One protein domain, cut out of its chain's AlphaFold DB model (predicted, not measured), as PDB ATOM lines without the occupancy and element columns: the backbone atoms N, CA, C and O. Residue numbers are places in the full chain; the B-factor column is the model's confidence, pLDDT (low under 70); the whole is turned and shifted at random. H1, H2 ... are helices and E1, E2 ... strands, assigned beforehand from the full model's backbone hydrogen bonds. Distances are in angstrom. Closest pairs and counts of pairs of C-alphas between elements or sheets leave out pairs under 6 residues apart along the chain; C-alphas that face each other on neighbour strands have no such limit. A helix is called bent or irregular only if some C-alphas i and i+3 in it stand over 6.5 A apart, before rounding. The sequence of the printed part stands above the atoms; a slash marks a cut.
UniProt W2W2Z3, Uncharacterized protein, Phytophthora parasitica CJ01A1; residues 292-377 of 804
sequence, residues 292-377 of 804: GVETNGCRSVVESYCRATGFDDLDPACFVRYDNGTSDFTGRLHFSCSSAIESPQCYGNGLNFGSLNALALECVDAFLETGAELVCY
ATOM      1  N   GLY A 292      31.601   8.956 -12.676       83.31
ATOM      2  CA  GLY A 292      30.495   9.677 -12.045       83.31
ATOM      3  C   GLY A 292      29.540   8.721 -11.327       83.31
ATOM      4  O   GLY A 292      29.594   7.501 -11.530       83.31
ATOM      5  N   VAL A 293      28.670   9.261 -10.472       85.56
ATOM      6  CA  VAL A 293      27.724   8.478  -9.653       85.56
ATOM      7  C   VAL A 293      26.639   7.790 -10.486       85.56
ATOM      8  O   VAL A 293      26.118   6.757 -10.094       85.56
ATOM      9  N   GLU A 294      26.333   8.313 -11.666       82.75
ATOM     10  CA  GLU A 294      25.391   7.746 -12.631       82.75
ATOM     11  C   GLU A 294      25.959   6.540 -13.406       82.75
ATOM     12  O   GLU A 294      25.222   5.809 -14.074       82.75
ATOM     13  N   THR A 295      27.276   6.311 -13.337       81.69
ATOM     14  CA  THR A 295      27.950   5.288 -14.144       81.69
ATOM     15  C   THR A 295      27.792   3.874 -13.580       81.69
ATOM     16  O   THR A 295      27.746   3.637 -12.370       81.69
ATOM     17  N   ASN A 296      27.815   2.874 -14.471       77.88
ATOM     18  CA  ASN A 296      27.817   1.460 -14.070       77.88
ATOM     19  C   ASN A 296      29.050   1.082 -13.220       77.88
ATOM     20  O   ASN A 296      28.968   0.167 -12.398       77.88
ATOM     21  N   GLY A 297      30.168   1.800 -13.389       77.44
ATOM     22  CA  GLY A 297      31.370   1.639 -12.572       77.44
ATOM     23  C   GLY A 297      31.110   1.989 -11.107       77.44
ATOM     24  O   GLY A 297      31.380   1.167 -10.232       77.44
ATOM     25  N   CYS A 298      30.517   3.158 -10.838       83.81
ATOM     26  CA  CYS A 298      30.132   3.534  -9.477       83.81
ATOM     27  C   CYS A 298      29.037   2.617  -8.910       83.81
ATOM     28  O   CYS A 298      29.162   2.134  -7.786       83.81
ATOM     29  N   ARG A 299      28.014   2.273  -9.702       85.38
ATOM     30  CA  ARG A 299      26.943   1.338  -9.304       85.38
ATOM     31  C   ARG A 299      27.478   0.017  -8.737       85.38
ATOM     32  O   ARG A 299      26.981  -0.439  -7.713       85.38
ATOM     33  N   SER A 300      28.507  -0.564  -9.359       80.50
ATOM     34  CA  SER A 300      29.157  -1.803  -8.897       80.50
ATOM     35  C   SER A 300      29.938  -1.627  -7.582       80.50
ATOM     36  O   SER A 300      29.924  -2.506  -6.715       80.50
ATOM     37  N   VAL A 301      30.582  -0.469  -7.393       82.38
ATOM     38  CA  VAL A 301      31.251  -0.098  -6.133       82.38
ATOM     39  C   VAL A 301      30.238   0.020  -4.998       82.38
ATOM     40  O   VAL A 301      30.427  -0.602  -3.954       82.38
ATOM     41  N   VAL A 302      29.157   0.775  -5.213       88.00
ATOM     42  CA  VAL A 302      28.106   0.997  -4.210       88.00
ATOM     43  C   VAL A 302      27.397  -0.314  -3.877       88.00
ATOM     44  O   VAL A 302      27.217  -0.623  -2.704       88.00
ATOM     45  N   GLU A 303      27.078  -1.143  -4.877       87.38
ATOM     46  CA  GLU A 303      26.511  -2.478  -4.655       87.38
ATOM     47  C   GLU A 303      27.423  -3.347  -3.776       87.38
ATOM     48  O   GLU A 303      26.948  -4.020  -2.859       87.38
ATOM     49  N   SER A 304      28.733  -3.319  -4.035       85.25
ATOM     50  CA  SER A 304      29.720  -4.072  -3.257       85.25
ATOM     51  C   SER A 304      29.833  -3.557  -1.819       85.25
ATOM     52  O   SER A 304      29.914  -4.364  -0.897       85.25
ATOM     53  N   TYR A 305      29.803  -2.235  -1.624       87.25
ATOM     54  CA  TYR A 305      29.839  -1.591  -0.310       87.25
ATOM     55  C   TYR A 305      28.575  -1.890   0.512       87.25
ATOM     56  O   TYR A 305      28.667  -2.412   1.621       87.25
ATOM     57  N   CYS A 306      27.388  -1.655  -0.054       89.81
ATOM     58  CA  CYS A 306      26.118  -1.883   0.636       89.81
ATOM     59  C   CYS A 306      25.945  -3.349   1.052       89.81
ATOM     60  O   CYS A 306      25.502  -3.623   2.163       89.81
ATOM     61  N   ARG A 307      26.355  -4.302   0.200       88.62
ATOM     62  CA  ARG A 307      26.349  -5.740   0.526       88.62
ATOM     63  C   ARG A 307      27.370  -6.150   1.596       88.62
ATOM     64  O   ARG A 307      27.201  -7.229   2.156       88.62
ATOM     65  N   ALA A 308      28.432  -5.373   1.810       86.25
ATOM     66  CA  ALA A 308      29.519  -5.714   2.728       86.25
ATOM     67  C   ALA A 308      29.356  -5.085   4.119       86.25
ATOM     68  O   ALA A 308      29.668  -5.749   5.101       86.25
ATOM     69  N   THR A 309      28.899  -3.830   4.189       85.25
ATOM     70  CA  THR A 309      28.742  -3.070   5.444       85.25
ATOM     71  C   THR A 309      27.509  -2.162   5.438       85.25
ATOM     72  O   THR A 309      26.750  -2.160   6.400       85.25
ATOM     73  N   GLY A 310      27.235  -1.445   4.338       83.00
ATOM     74  CA  GLY A 310      26.248  -0.352   4.339       83.00
ATOM     75  C   GLY A 310      24.789  -0.735   4.650       83.00
ATOM     76  O   GLY A 310      24.010   0.124   5.061       83.00
ATOM     77  N   PHE A 311      24.386  -2.005   4.497       86.56
ATOM     78  CA  PHE A 311      23.074  -2.469   4.982       86.56
ATOM     79  C   PHE A 311      23.008  -2.676   6.502       86.56
ATOM     80  O   PHE A 311      21.918  -2.552   7.059       86.56
ATOM     81  N   ASP A 312      24.129  -3.004   7.146       86.69
ATOM     82  CA  ASP A 312      24.214  -3.225   8.593       86.69
ATOM     83  C   ASP A 312      24.457  -1.894   9.331       86.69
ATOM     84  O   ASP A 312      23.863  -1.658  10.381       86.69
ATOM     85  N   ASP A 313      25.233  -0.988   8.724       85.75
ATOM     86  CA  ASP A 313      25.503   0.374   9.219       85.75
ATOM     87  C   ASP A 313      24.347   1.372   8.965       85.75
ATOM     88  O   ASP A 313      24.397   2.513   9.422       85.75
ATOM     89  N   LEU A 314      23.279   0.949   8.270       87.69
ATOM     90  CA  LEU A 314      22.108   1.766   7.904       87.69
ATOM     91  C   LEU A 314      22.448   3.018   7.057       87.69
ATOM     92  O   LEU A 314      21.831   4.073   7.209       87.69
ATOM     93  N   ASP A 315      23.394   2.901   6.119       88.88
ATOM     94  CA  ASP A 315      23.829   4.004   5.245       88.88
ATOM     95  C   ASP A 315      22.708   4.516   4.316       88.88
ATOM     96  O   ASP A 315      22.242   3.748   3.469       88.88
ATOM     97  N   PRO A 316      22.317   5.809   4.350       88.38
ATOM     98  CA  PRO A 316      21.193   6.330   3.560       88.38
ATOM     99  C   PRO A 316      21.289   6.094   2.043       88.38
ATOM    100  O   PRO A 316      20.259   5.934   1.389       88.38
ATOM    101  N   ALA A 317      22.498   6.043   1.474       88.75
ATOM    102  CA  ALA A 317      22.743   5.732   0.062       88.75
ATOM    103  C   ALA A 317      22.409   4.281  -0.342       88.75
ATOM    104  O   ALA A 317      22.206   4.008  -1.526       88.75
ATOM    105  N   CYS A 318      22.347   3.350   0.614       91.69
ATOM    106  CA  CYS A 318      22.024   1.940   0.380       91.69
ATOM    107  C   CYS A 318      20.514   1.646   0.400       91.69
ATOM    108  O   CYS A 318      20.097   0.515   0.122       91.69
ATOM    109  N   PHE A 319      19.687   2.649   0.697       91.31
ATOM    110  CA  PHE A 319      18.238   2.530   0.833       91.31
ATOM    111  C   PHE A 319      17.494   3.463  -0.131       91.31
ATOM    112  O   PHE A 319      18.066   4.360  -0.750       91.31
ATOM    113  N   VAL A 320      16.198   3.211  -0.292       90.75
ATOM    114  CA  VAL A 320      15.316   3.992  -1.164       90.75
ATOM    115  C   VAL A 320      15.004   5.343  -0.517       90.75
ATOM    116  O   VAL A 320      14.793   5.418   0.693       90.75
ATOM    117  N   ARG A 321      14.959   6.421  -1.307       88.75
ATOM    118  CA  ARG A 321      14.589   7.764  -0.837       88.75
ATOM    119  C   ARG A 321      13.269   8.216  -1.448       88.75
ATOM    120  O   ARG A 321      13.059   8.098  -2.652       88.75
ATOM    121  N   TYR A 322      12.401   8.765  -0.607       85.31
ATOM    122  CA  TYR A 322      11.141   9.379  -1.022       85.31
ATOM    123  C   TYR A 322      11.353  10.822  -1.499       85.31
ATOM    124  O   TYR A 322      12.292  11.495  -1.072       85.31
ATOM    125  N   ASP A 323      10.423  11.338  -2.308       82.06
ATOM    126  CA  ASP A 323      10.458  12.706  -2.862       82.06
ATOM    127  C   ASP A 323      10.443  13.822  -1.794       82.06
ATOM    128  O   ASP A 323      10.762  14.972  -2.081       82.06
ATOM    129  N   ASN A 324      10.104  13.490  -0.543       81.50
ATOM    130  CA  ASN A 324      10.208  14.391   0.610       81.50
ATOM    131  C   ASN A 324      11.646  14.513   1.172       81.50
ATOM    132  O   ASN A 324      11.845  15.174   2.190       81.50
ATOM    133  N   GLY A 325      12.626  13.839   0.564       77.50
ATOM    134  CA  GLY A 325      14.027  13.827   0.982       77.50
ATOM    135  C   GLY A 325      14.376  12.826   2.092       77.50
ATOM    136  O   GLY A 325      15.545  12.752   2.468       77.50
ATOM    137  N   THR A 326      13.429  12.034   2.606       84.94
ATOM    138  CA  THR A 326      13.688  11.025   3.659       84.94
ATOM    139  C   THR A 326      14.098   9.666   3.081       84.94
ATOM    140  O   THR A 326      13.652   9.287   1.998       84.94
ATOM    141  N   SER A 327      14.958   8.931   3.794       85.44
ATOM    142  CA  SER A 327      15.408   7.575   3.439       85.44
ATOM    143  C   SER A 327      14.590   6.497   4.158       85.44
ATOM    144  O   SER A 327      14.415   6.552   5.375       85.44
ATOM    145  N   ASP A 328      14.125   5.497   3.414       87.44
ATOM    146  CA  ASP A 328      13.387   4.345   3.931       87.44
ATOM    147  C   ASP A 328      14.323   3.171   4.227       87.44
ATOM    148  O   ASP A 328      14.605   2.337   3.367       87.44
ATOM    149  N   PHE A 329      14.753   3.060   5.481       86.88
ATOM    150  CA  PHE A 329      15.628   1.983   5.946       86.88
ATOM    151  C   PHE A 329      15.010   0.568   5.870       86.88
ATOM    152  O   PHE A 329      15.700  -0.418   6.126       86.88
ATOM    153  N   THR A 330      13.728   0.426   5.507       85.31
ATOM    154  CA  THR A 330      13.114  -0.881   5.221       85.31
ATOM    155  C   THR A 330      13.234  -1.272   3.742       85.31
ATOM    156  O   THR A 330      13.334  -2.458   3.419       85.31
ATOM    157  N   GLY A 331      13.287  -0.287   2.837       85.00
ATOM    158  CA  GLY A 331      13.435  -0.472   1.395       85.00
ATOM    159  C   GLY A 331      14.899  -0.461   0.958       85.00
ATOM    160  O   GLY A 331      15.477   0.602   0.739       85.00
ATOM    161  N   ARG A 332      15.509  -1.638   0.784       89.88
ATOM    162  CA  ARG A 332      16.882  -1.759   0.247       89.88
ATOM    163  C   ARG A 332      16.944  -1.352  -1.227       89.88
ATOM    164  O   ARG A 332      16.047  -1.681  -2.003       89.88
ATOM    165  N   LEU A 333      18.031  -0.693  -1.628       88.69
ATOM    166  CA  LEU A 333      18.239  -0.269  -3.012       88.69
ATOM    167  C   LEU A 333      18.546  -1.466  -3.935       88.69
ATOM    168  O   LEU A 333      19.398  -2.308  -3.641       88.69
ATOM    169  N   HIS A 334      17.874  -1.528  -5.086       88.12
ATOM    170  CA  HIS A 334      18.068  -2.564  -6.096       88.12
ATOM    171  C   HIS A 334      19.061  -2.125  -7.185       88.12
ATOM    172  O   HIS A 334      18.790  -1.271  -8.032       88.12
ATOM    173  N   PHE A 335      20.212  -2.799  -7.212       85.44
ATOM    174  CA  PHE A 335      21.314  -2.555  -8.153       85.44
ATOM    175  C   PHE A 335      21.214  -3.349  -9.468       85.44
ATOM    176  O   PHE A 335      22.091  -3.237 -10.320       85.44
ATOM    177  N   SER A 336      20.155  -4.137  -9.686       79.88
ATOM    178  CA  SER A 336      19.986  -5.017 -10.863       79.88
ATOM    179  C   SER A 336      18.674  -4.763 -11.623       79.88
ATOM    180  O   SER A 336      17.936  -5.689 -11.938       79.88
ATOM    181  N   CYS A 337      18.378  -3.495 -11.923       78.75
ATOM    182  CA  CYS A 337      17.219  -3.110 -12.736       78.75
ATOM    183  C   CYS A 337      17.484  -3.173 -14.251       78.75
ATOM    184  O   CYS A 337      18.556  -2.769 -14.710       78.75
ATOM    185  N   SER A 338      16.469  -3.614 -15.004       66.56
ATOM    186  CA  SER A 338      16.371  -3.614 -16.475       66.56
ATOM    187  C   SER A 338      16.201  -2.215 -17.069       66.56
ATOM    188  O   SER A 338      16.753  -1.917 -18.126       66.56
ATOM    189  N   SER A 339      15.452  -1.348 -16.390       64.19
ATOM    190  CA  SER A 339      15.300   0.072 -16.706       64.19
ATOM    191  C   SER A 339      14.984   0.838 -15.426       64.19
ATOM    192  O   SER A 339      14.183   0.378 -14.616       64.19
ATOM    193  N   ALA A 340      15.595   2.012 -15.234       60.00
ATOM    194  CA  ALA A 340      15.395   2.819 -14.023       60.00
ATOM    195  C   ALA A 340      13.920   3.219 -13.816       60.00
ATOM    196  O   ALA A 340      13.477   3.358 -12.685       60.00
ATOM    197  N   ILE A 341      13.156   3.323 -14.907       61.91
ATOM    198  CA  ILE A 341      11.740   3.715 -14.936       61.91
ATOM    199  C   ILE A 341      10.814   2.626 -14.349       61.91
ATOM    200  O   ILE A 341       9.723   2.937 -13.884       61.91
ATOM    201  N   GLU A 342      11.220   1.349 -14.355       63.28
ATOM    202  CA  GLU A 342      10.318   0.220 -14.056       63.28
ATOM    203  C   GLU A 342      10.105  -0.049 -12.558       63.28
ATOM    204  O   GLU A 342       9.133  -0.716 -12.203       63.28
ATOM    205  N   SER A 343      10.961   0.455 -11.658       74.62
ATOM    206  CA  SER A 343      10.691   0.363 -10.215       74.62
ATOM    207  C   SER A 343      11.266   1.538  -9.408       74.62
ATOM    208  O   SER A 343      12.382   1.993  -9.684       74.62
ATOM    209  N   PRO A 344      10.558   2.012  -8.362       80.62
ATOM    210  CA  PRO A 344      11.016   3.120  -7.516       80.62
ATOM    211  C   PRO A 344      12.225   2.752  -6.643       80.62
ATOM    212  O   PRO A 344      12.859   3.631  -6.073       80.62
ATOM    213  N   GLN A 345      12.571   1.465  -6.547       86.38
ATOM    214  CA  GLN A 345      13.683   0.970  -5.732       86.38
ATOM    215  C   GLN A 345      15.010   0.878  -6.507       86.38
ATOM    216  O   GLN A 345      16.001   0.386  -5.974       86.38
ATOM    217  N   CYS A 346      15.049   1.306  -7.773       87.81
ATOM    218  CA  CYS A 346      16.252   1.227  -8.600       87.81
ATOM    219  C   CYS A 346      17.310   2.270  -8.228       87.81
ATOM    220  O   CYS A 346      17.000   3.446  -8.021       87.81
ATOM    221  N   TYR A 347      18.574   1.847  -8.280       88.00
ATOM    222  CA  TYR A 347      19.729   2.744  -8.372       88.00
ATOM    223  C   TYR A 347      19.531   3.794  -9.478       88.00
ATOM    224  O   TYR A 347      19.132   3.445 -10.593       88.00
ATOM    225  N   GLY A 348      19.809   5.062  -9.174       86.31
ATOM    226  CA  GLY A 348      19.679   6.180 -10.111       86.31
ATOM    227  C   GLY A 348      18.255   6.592 -10.501       86.31
ATOM    228  O   GLY A 348      18.104   7.434 -11.382       86.31
ATOM    229  N   ASN A 349      17.208   6.033  -9.880       86.94
ATOM    230  CA  ASN A 349      15.824   6.473 -10.087       86.94
ATOM    231  C   ASN A 349      15.378   7.480  -9.009       86.94
ATOM    232  O   ASN A 349      15.742   7.341  -7.843       86.94
ATOM    233  N   GLY A 350      14.553   8.469  -9.371       86.31
ATOM    234  CA  GLY A 350      14.002   9.448  -8.426       86.31
ATOM    235  C   GLY A 350      15.092  10.198  -7.650       86.31
ATOM    236  O   GLY A 350      15.995  10.779  -8.259       86.31
ATOM    237  N   LEU A 351      15.012  10.176  -6.317       87.62
ATOM    238  CA  LEU A 351      16.034  10.719  -5.407       87.62
ATOM    239  C   LEU A 351      16.986   9.644  -4.843       87.62
ATOM    240  O   LEU A 351      17.758   9.930  -3.927       87.62
ATOM    241  N   ASN A 352      16.945   8.410  -5.360       89.38
ATOM    242  CA  ASN A 352      17.879   7.362  -4.954       89.38
ATOM    243  C   ASN A 352      19.313   7.705  -5.383       89.38
ATOM    244  O   ASN A 352      19.540   8.425  -6.362       89.38
ATOM    245  N   PHE A 353      20.290   7.126  -4.683       89.00
ATOM    246  CA  PHE A 353      21.703   7.320  -4.994       89.00
ATOM    247  C   PHE A 353      22.036   6.954  -6.455       89.00
ATOM    248  O   PHE A 353      21.510   5.978  -7.001       89.00
ATOM    249  N   GLY A 354      22.912   7.749  -7.082       85.44
ATOM    250  CA  GLY A 354      23.279   7.639  -8.501       85.44
ATOM    251  C   GLY A 354      22.351   8.378  -9.474       85.44
ATOM    252  O   GLY A 354      22.484   8.216 -10.685       85.44
ATOM    253  N   SER A 355      21.384   9.153  -8.971       86.19
ATOM    254  CA  SER A 355      20.480   9.980  -9.782       86.19
ATOM    255  C   SER A 355      21.115  11.333 -10.122       86.19
ATOM    256  O   SER A 355      21.784  11.932  -9.286       86.19
ATOM    257  N   LEU A 356      20.856  11.846 -11.330       82.56
ATOM    258  CA  LEU A 356      21.285  13.183 -11.776       82.56
ATOM    259  C   LEU A 356      20.296  14.303 -11.384       82.56
ATOM    260  O   LEU A 356      20.430  15.442 -11.832       82.56
ATOM    261  N   ASN A 357      19.274  13.997 -10.580       84.81
ATOM    262  CA  ASN A 357      18.313  14.992 -10.106       84.81
ATOM    263  C   ASN A 357      18.961  15.952  -9.098       84.81
ATOM    264  O   ASN A 357      19.536  15.516  -8.109       84.81
ATOM    265  N   ALA A 358      18.754  17.262  -9.270       81.00
ATOM    266  CA  ALA A 358      19.309  18.310  -8.398       81.00
ATOM    267  C   ALA A 358      18.788  18.312  -6.938       81.00
ATOM    268  O   ALA A 358      19.204  19.144  -6.139       81.00
ATOM    269  N   LEU A 359      17.850  17.417  -6.606       82.31
ATOM    270  CA  LEU A 359      17.333  17.175  -5.252       82.31
ATOM    271  C   LEU A 359      17.874  15.871  -4.631       82.31
ATOM    272  O   LEU A 359      17.540  15.554  -3.490       82.31
ATOM    273  N   ALA A 360      18.664  15.088  -5.374       83.19
ATOM    274  CA  ALA A 360      19.420  13.976  -4.812       83.19
ATOM    275  C   ALA A 360      20.611  14.525  -4.009       83.19
ATOM    276  O   ALA A 360      21.121  15.605  -4.309       83.19
ATOM    277  N   LEU A 361      21.046  13.796  -2.981       83.12
ATOM    278  CA  LEU A 361      22.185  14.224  -2.165       83.12
ATOM    279  C   LEU A 361      23.493  14.101  -2.948       83.12
ATOM    280  O   LEU A 361      23.680  13.157  -3.723       83.12
ATOM    281  N   GLU A 362      24.419  15.022  -2.682       85.38
ATOM    282  CA  GLU A 362      25.806  14.869  -3.106       85.38
ATOM    283  C   GLU A 362      26.421  13.615  -2.472       85.38
ATOM    284  O   GLU A 362      25.959  13.123  -1.440       85.38
ATOM    285  N   CYS A 363      27.473  13.074  -3.095       88.19
ATOM    286  CA  CYS A 363      27.986  11.761  -2.709       88.19
ATOM    287  C   CYS A 363      28.368  11.695  -1.222       88.19
ATOM    288  O   CYS A 363      27.983  10.749  -0.540       88.19
ATOM    289  N   VAL A 364      29.081  12.710  -0.722       88.38
ATOM    290  CA  VAL A 364      29.578  12.747   0.662       88.38
ATOM    291  C   VAL A 364      28.429  12.765   1.674       88.38
ATOM    292  O   VAL A 364      28.491  12.031   2.651       88.38
ATOM    293  N   ASP A 365      27.353  13.509   1.403       87.94
ATOM    294  CA  ASP A 365      26.189  13.610   2.299       87.94
ATOM    295  C   ASP A 365      25.293  12.358   2.272       87.94
ATOM    296  O   ASP A 365      24.441  12.164   3.143       87.94
ATOM    297  N   ALA A 366      25.425  11.515   1.244       87.19
ATOM    298  CA  ALA A 366      24.600  10.324   1.082       87.19
ATOM    299  C   ALA A 366      25.065   9.129   1.938       87.19
ATOM    300  O   ALA A 366      24.265   8.223   2.188       87.19
ATOM    301  N   PHE A 367      26.320   9.125   2.389       90.31
ATOM    302  CA  PHE A 367      26.915   8.082   3.231       90.31
ATOM    303  C   PHE A 367      27.274   8.626   4.617       90.31
ATOM    304  O   PHE A 367      27.471   9.823   4.809       90.31
ATOM    305  N   LEU A 368      27.420   7.728   5.589       87.19
ATOM    306  CA  LEU A 368      28.125   8.013   6.835       87.19
ATOM    307  C   LEU A 368      29.610   8.306   6.547       87.19
ATOM    308  O   LEU A 368      30.145   7.902   5.515       87.19
ATOM    309  N   GLU A 369      30.292   8.985   7.472       79.00
ATOM    310  CA  GLU A 369      31.668   9.491   7.296       79.00
ATOM    311  C   GLU A 369      32.658   8.403   6.824       79.00
ATOM    312  O   GLU A 369      33.447   8.618   5.904       79.00
ATOM    313  N   THR A 370      32.539   7.185   7.364       80.62
ATOM    314  CA  THR A 370      33.307   6.002   6.938       80.62
ATOM    315  C   THR A 370      32.932   5.504   5.537       80.62
ATOM    316  O   THR A 370      33.809   5.122   4.762       80.62
ATOM    317  N   GLY A 371      31.647   5.508   5.176       82.94
ATOM    318  CA  GLY A 371      31.168   5.087   3.857       82.94
ATOM    319  C   GLY A 371      31.569   6.054   2.743       82.94
ATOM    320  O   GLY A 371      31.986   5.623   1.662       82.94
ATOM    321  N   ALA A 372      31.540   7.359   3.028       85.69
ATOM    322  CA  ALA A 372      31.999   8.400   2.114       85.69
ATOM    323  C   ALA A 372      33.485   8.218   1.755       85.69
ATOM    324  O   ALA A 372      33.837   8.299   0.573       85.69
ATOM    325  N   GLU A 373      34.342   7.876   2.731       84.44
ATOM    326  CA  GLU A 373      35.753   7.545   2.479       84.44
ATOM    327  C   GLU A 373      35.928   6.345   1.531       84.44
ATOM    328  O   GLU A 373      36.761   6.390   0.619       84.44
ATOM    329  N   LEU A 374      35.132   5.281   1.700       82.75
ATOM    330  CA  LEU A 374      35.246   4.063   0.890       82.75
ATOM    331  C   LEU A 374      34.653   4.181  -0.521       82.75
ATOM    332  O   LEU A 374      35.086   3.426  -1.402       82.75
ATOM    333  N   VAL A 375      33.670   5.059  -0.741       86.31
ATOM    334  CA  VAL A 375      32.906   5.146  -1.998       86.31
ATOM    335  C   VAL A 375      33.191   6.433  -2.772       86.31
ATOM    336  O   VAL A 375      33.569   6.365  -3.941       86.31
ATOM    337  N   CYS A 376      33.031   7.604  -2.156       87.19
ATOM    338  CA  CYS A 376      32.956   8.875  -2.883       87.19
ATOM    339  C   CYS A 376      34.305   9.375  -3.399       87.19
ATOM    340  O   CYS A 376      34.368   9.977  -4.472       87.19
ATOM    341  N   TYR A 377      35.397   9.063  -2.700       86.00
ATOM    342  CA  TYR A 377      36.743   9.376  -3.181       86.00
ATOM    343  C   TYR A 377      37.301   8.341  -4.166       86.00
ATOM    344  O   TYR A 377      38.404   8.539  -4.683       86.00
TER     345      TYR A 377
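This is residues 292 to 377 of the 804 residues of an uncharacterized protein of Phytophthora parasitica CJ01A1 (UniProt W2W2Z3). A small hairpin of two strands, E1 and E2, makes one side of a compact domain together with a long looping stretch, residues 333 to 362, while the helices H1, H2 and H3 make the other side. H1 and H3 pack on each other, and the short H2 meets H3 at a corner; the long stretch loops out from E2 and comes back to H2. The printed part has 86 residues, with three named helices and two named strands in the order H1, E1, E2, H2, H3; the sheet's order is E1 - E2, antiparallel. The class is mixed, helices and strands, though under half of the residues are in named elements. The radius of gyration of the C-alphas is 11.3 A, and the rounded outline spans 31 by 26 by 23 A.

The strand E1 has residues 319 to 321, with C-alpha 319 at (18.238, 2.530, 0.833). E2, residues 327 to 332, is 10.0 A long from first to last C-alpha. H1, residues 296 to 310, is the longest helix at 18.6 A and begins with C-alpha 296 at (27.817, 1.460, -14.070). H1 is irregular, but only just: C-alphas 307 and 310 are 6.6 A apart. H2 is short, residues 363 to 366. H3, residues 369 to 375, is 10.3 A long and ends with C-alpha 375 at (32.906, 5.146, -1.998).

E1 and E2 form a hairpin of antiparallel neighbour strands, with 135 degrees between their directions. The C-alphas of Arg 321 and Ser 327 face each other at 4.4 A. Across the pair, N 320 and O 331 are within hydrogen-bond range at 2.9 A, and so are N 328 and O 320 at 2.8 A. H1 is apart from E2, and H3 is apart from both strands. H1 and H3 touch at a steep tilt of 40 degrees, opposite ways; their closest C-alphas are those of Val 302 and Val 375, 6.7 A apart. H2 and H3 touch only at the corner by their link, with the C-alphas of Val 364 and Ala 372 closest at 5.2 A. H1 and H2 are apart. In H3 every O i to N i+4 pair is within hydrogen-bond range, in H1 10 of 11 are, and H2 is too short for such a pair.

The two C-alphas farthest apart are those of Glu 342 and Thr 370, at 31.7 A. The printed part runs from residue 292 to 377 and has no cut. The link from E2 to H2 is long, with 30 residues; those from E1 to E2 and from H2 to H3 are tight, and that from H1 to E1 is short. The mean pLDDT of the printed part is 84.0, and residues 338 to 342, in the long link, are under 70.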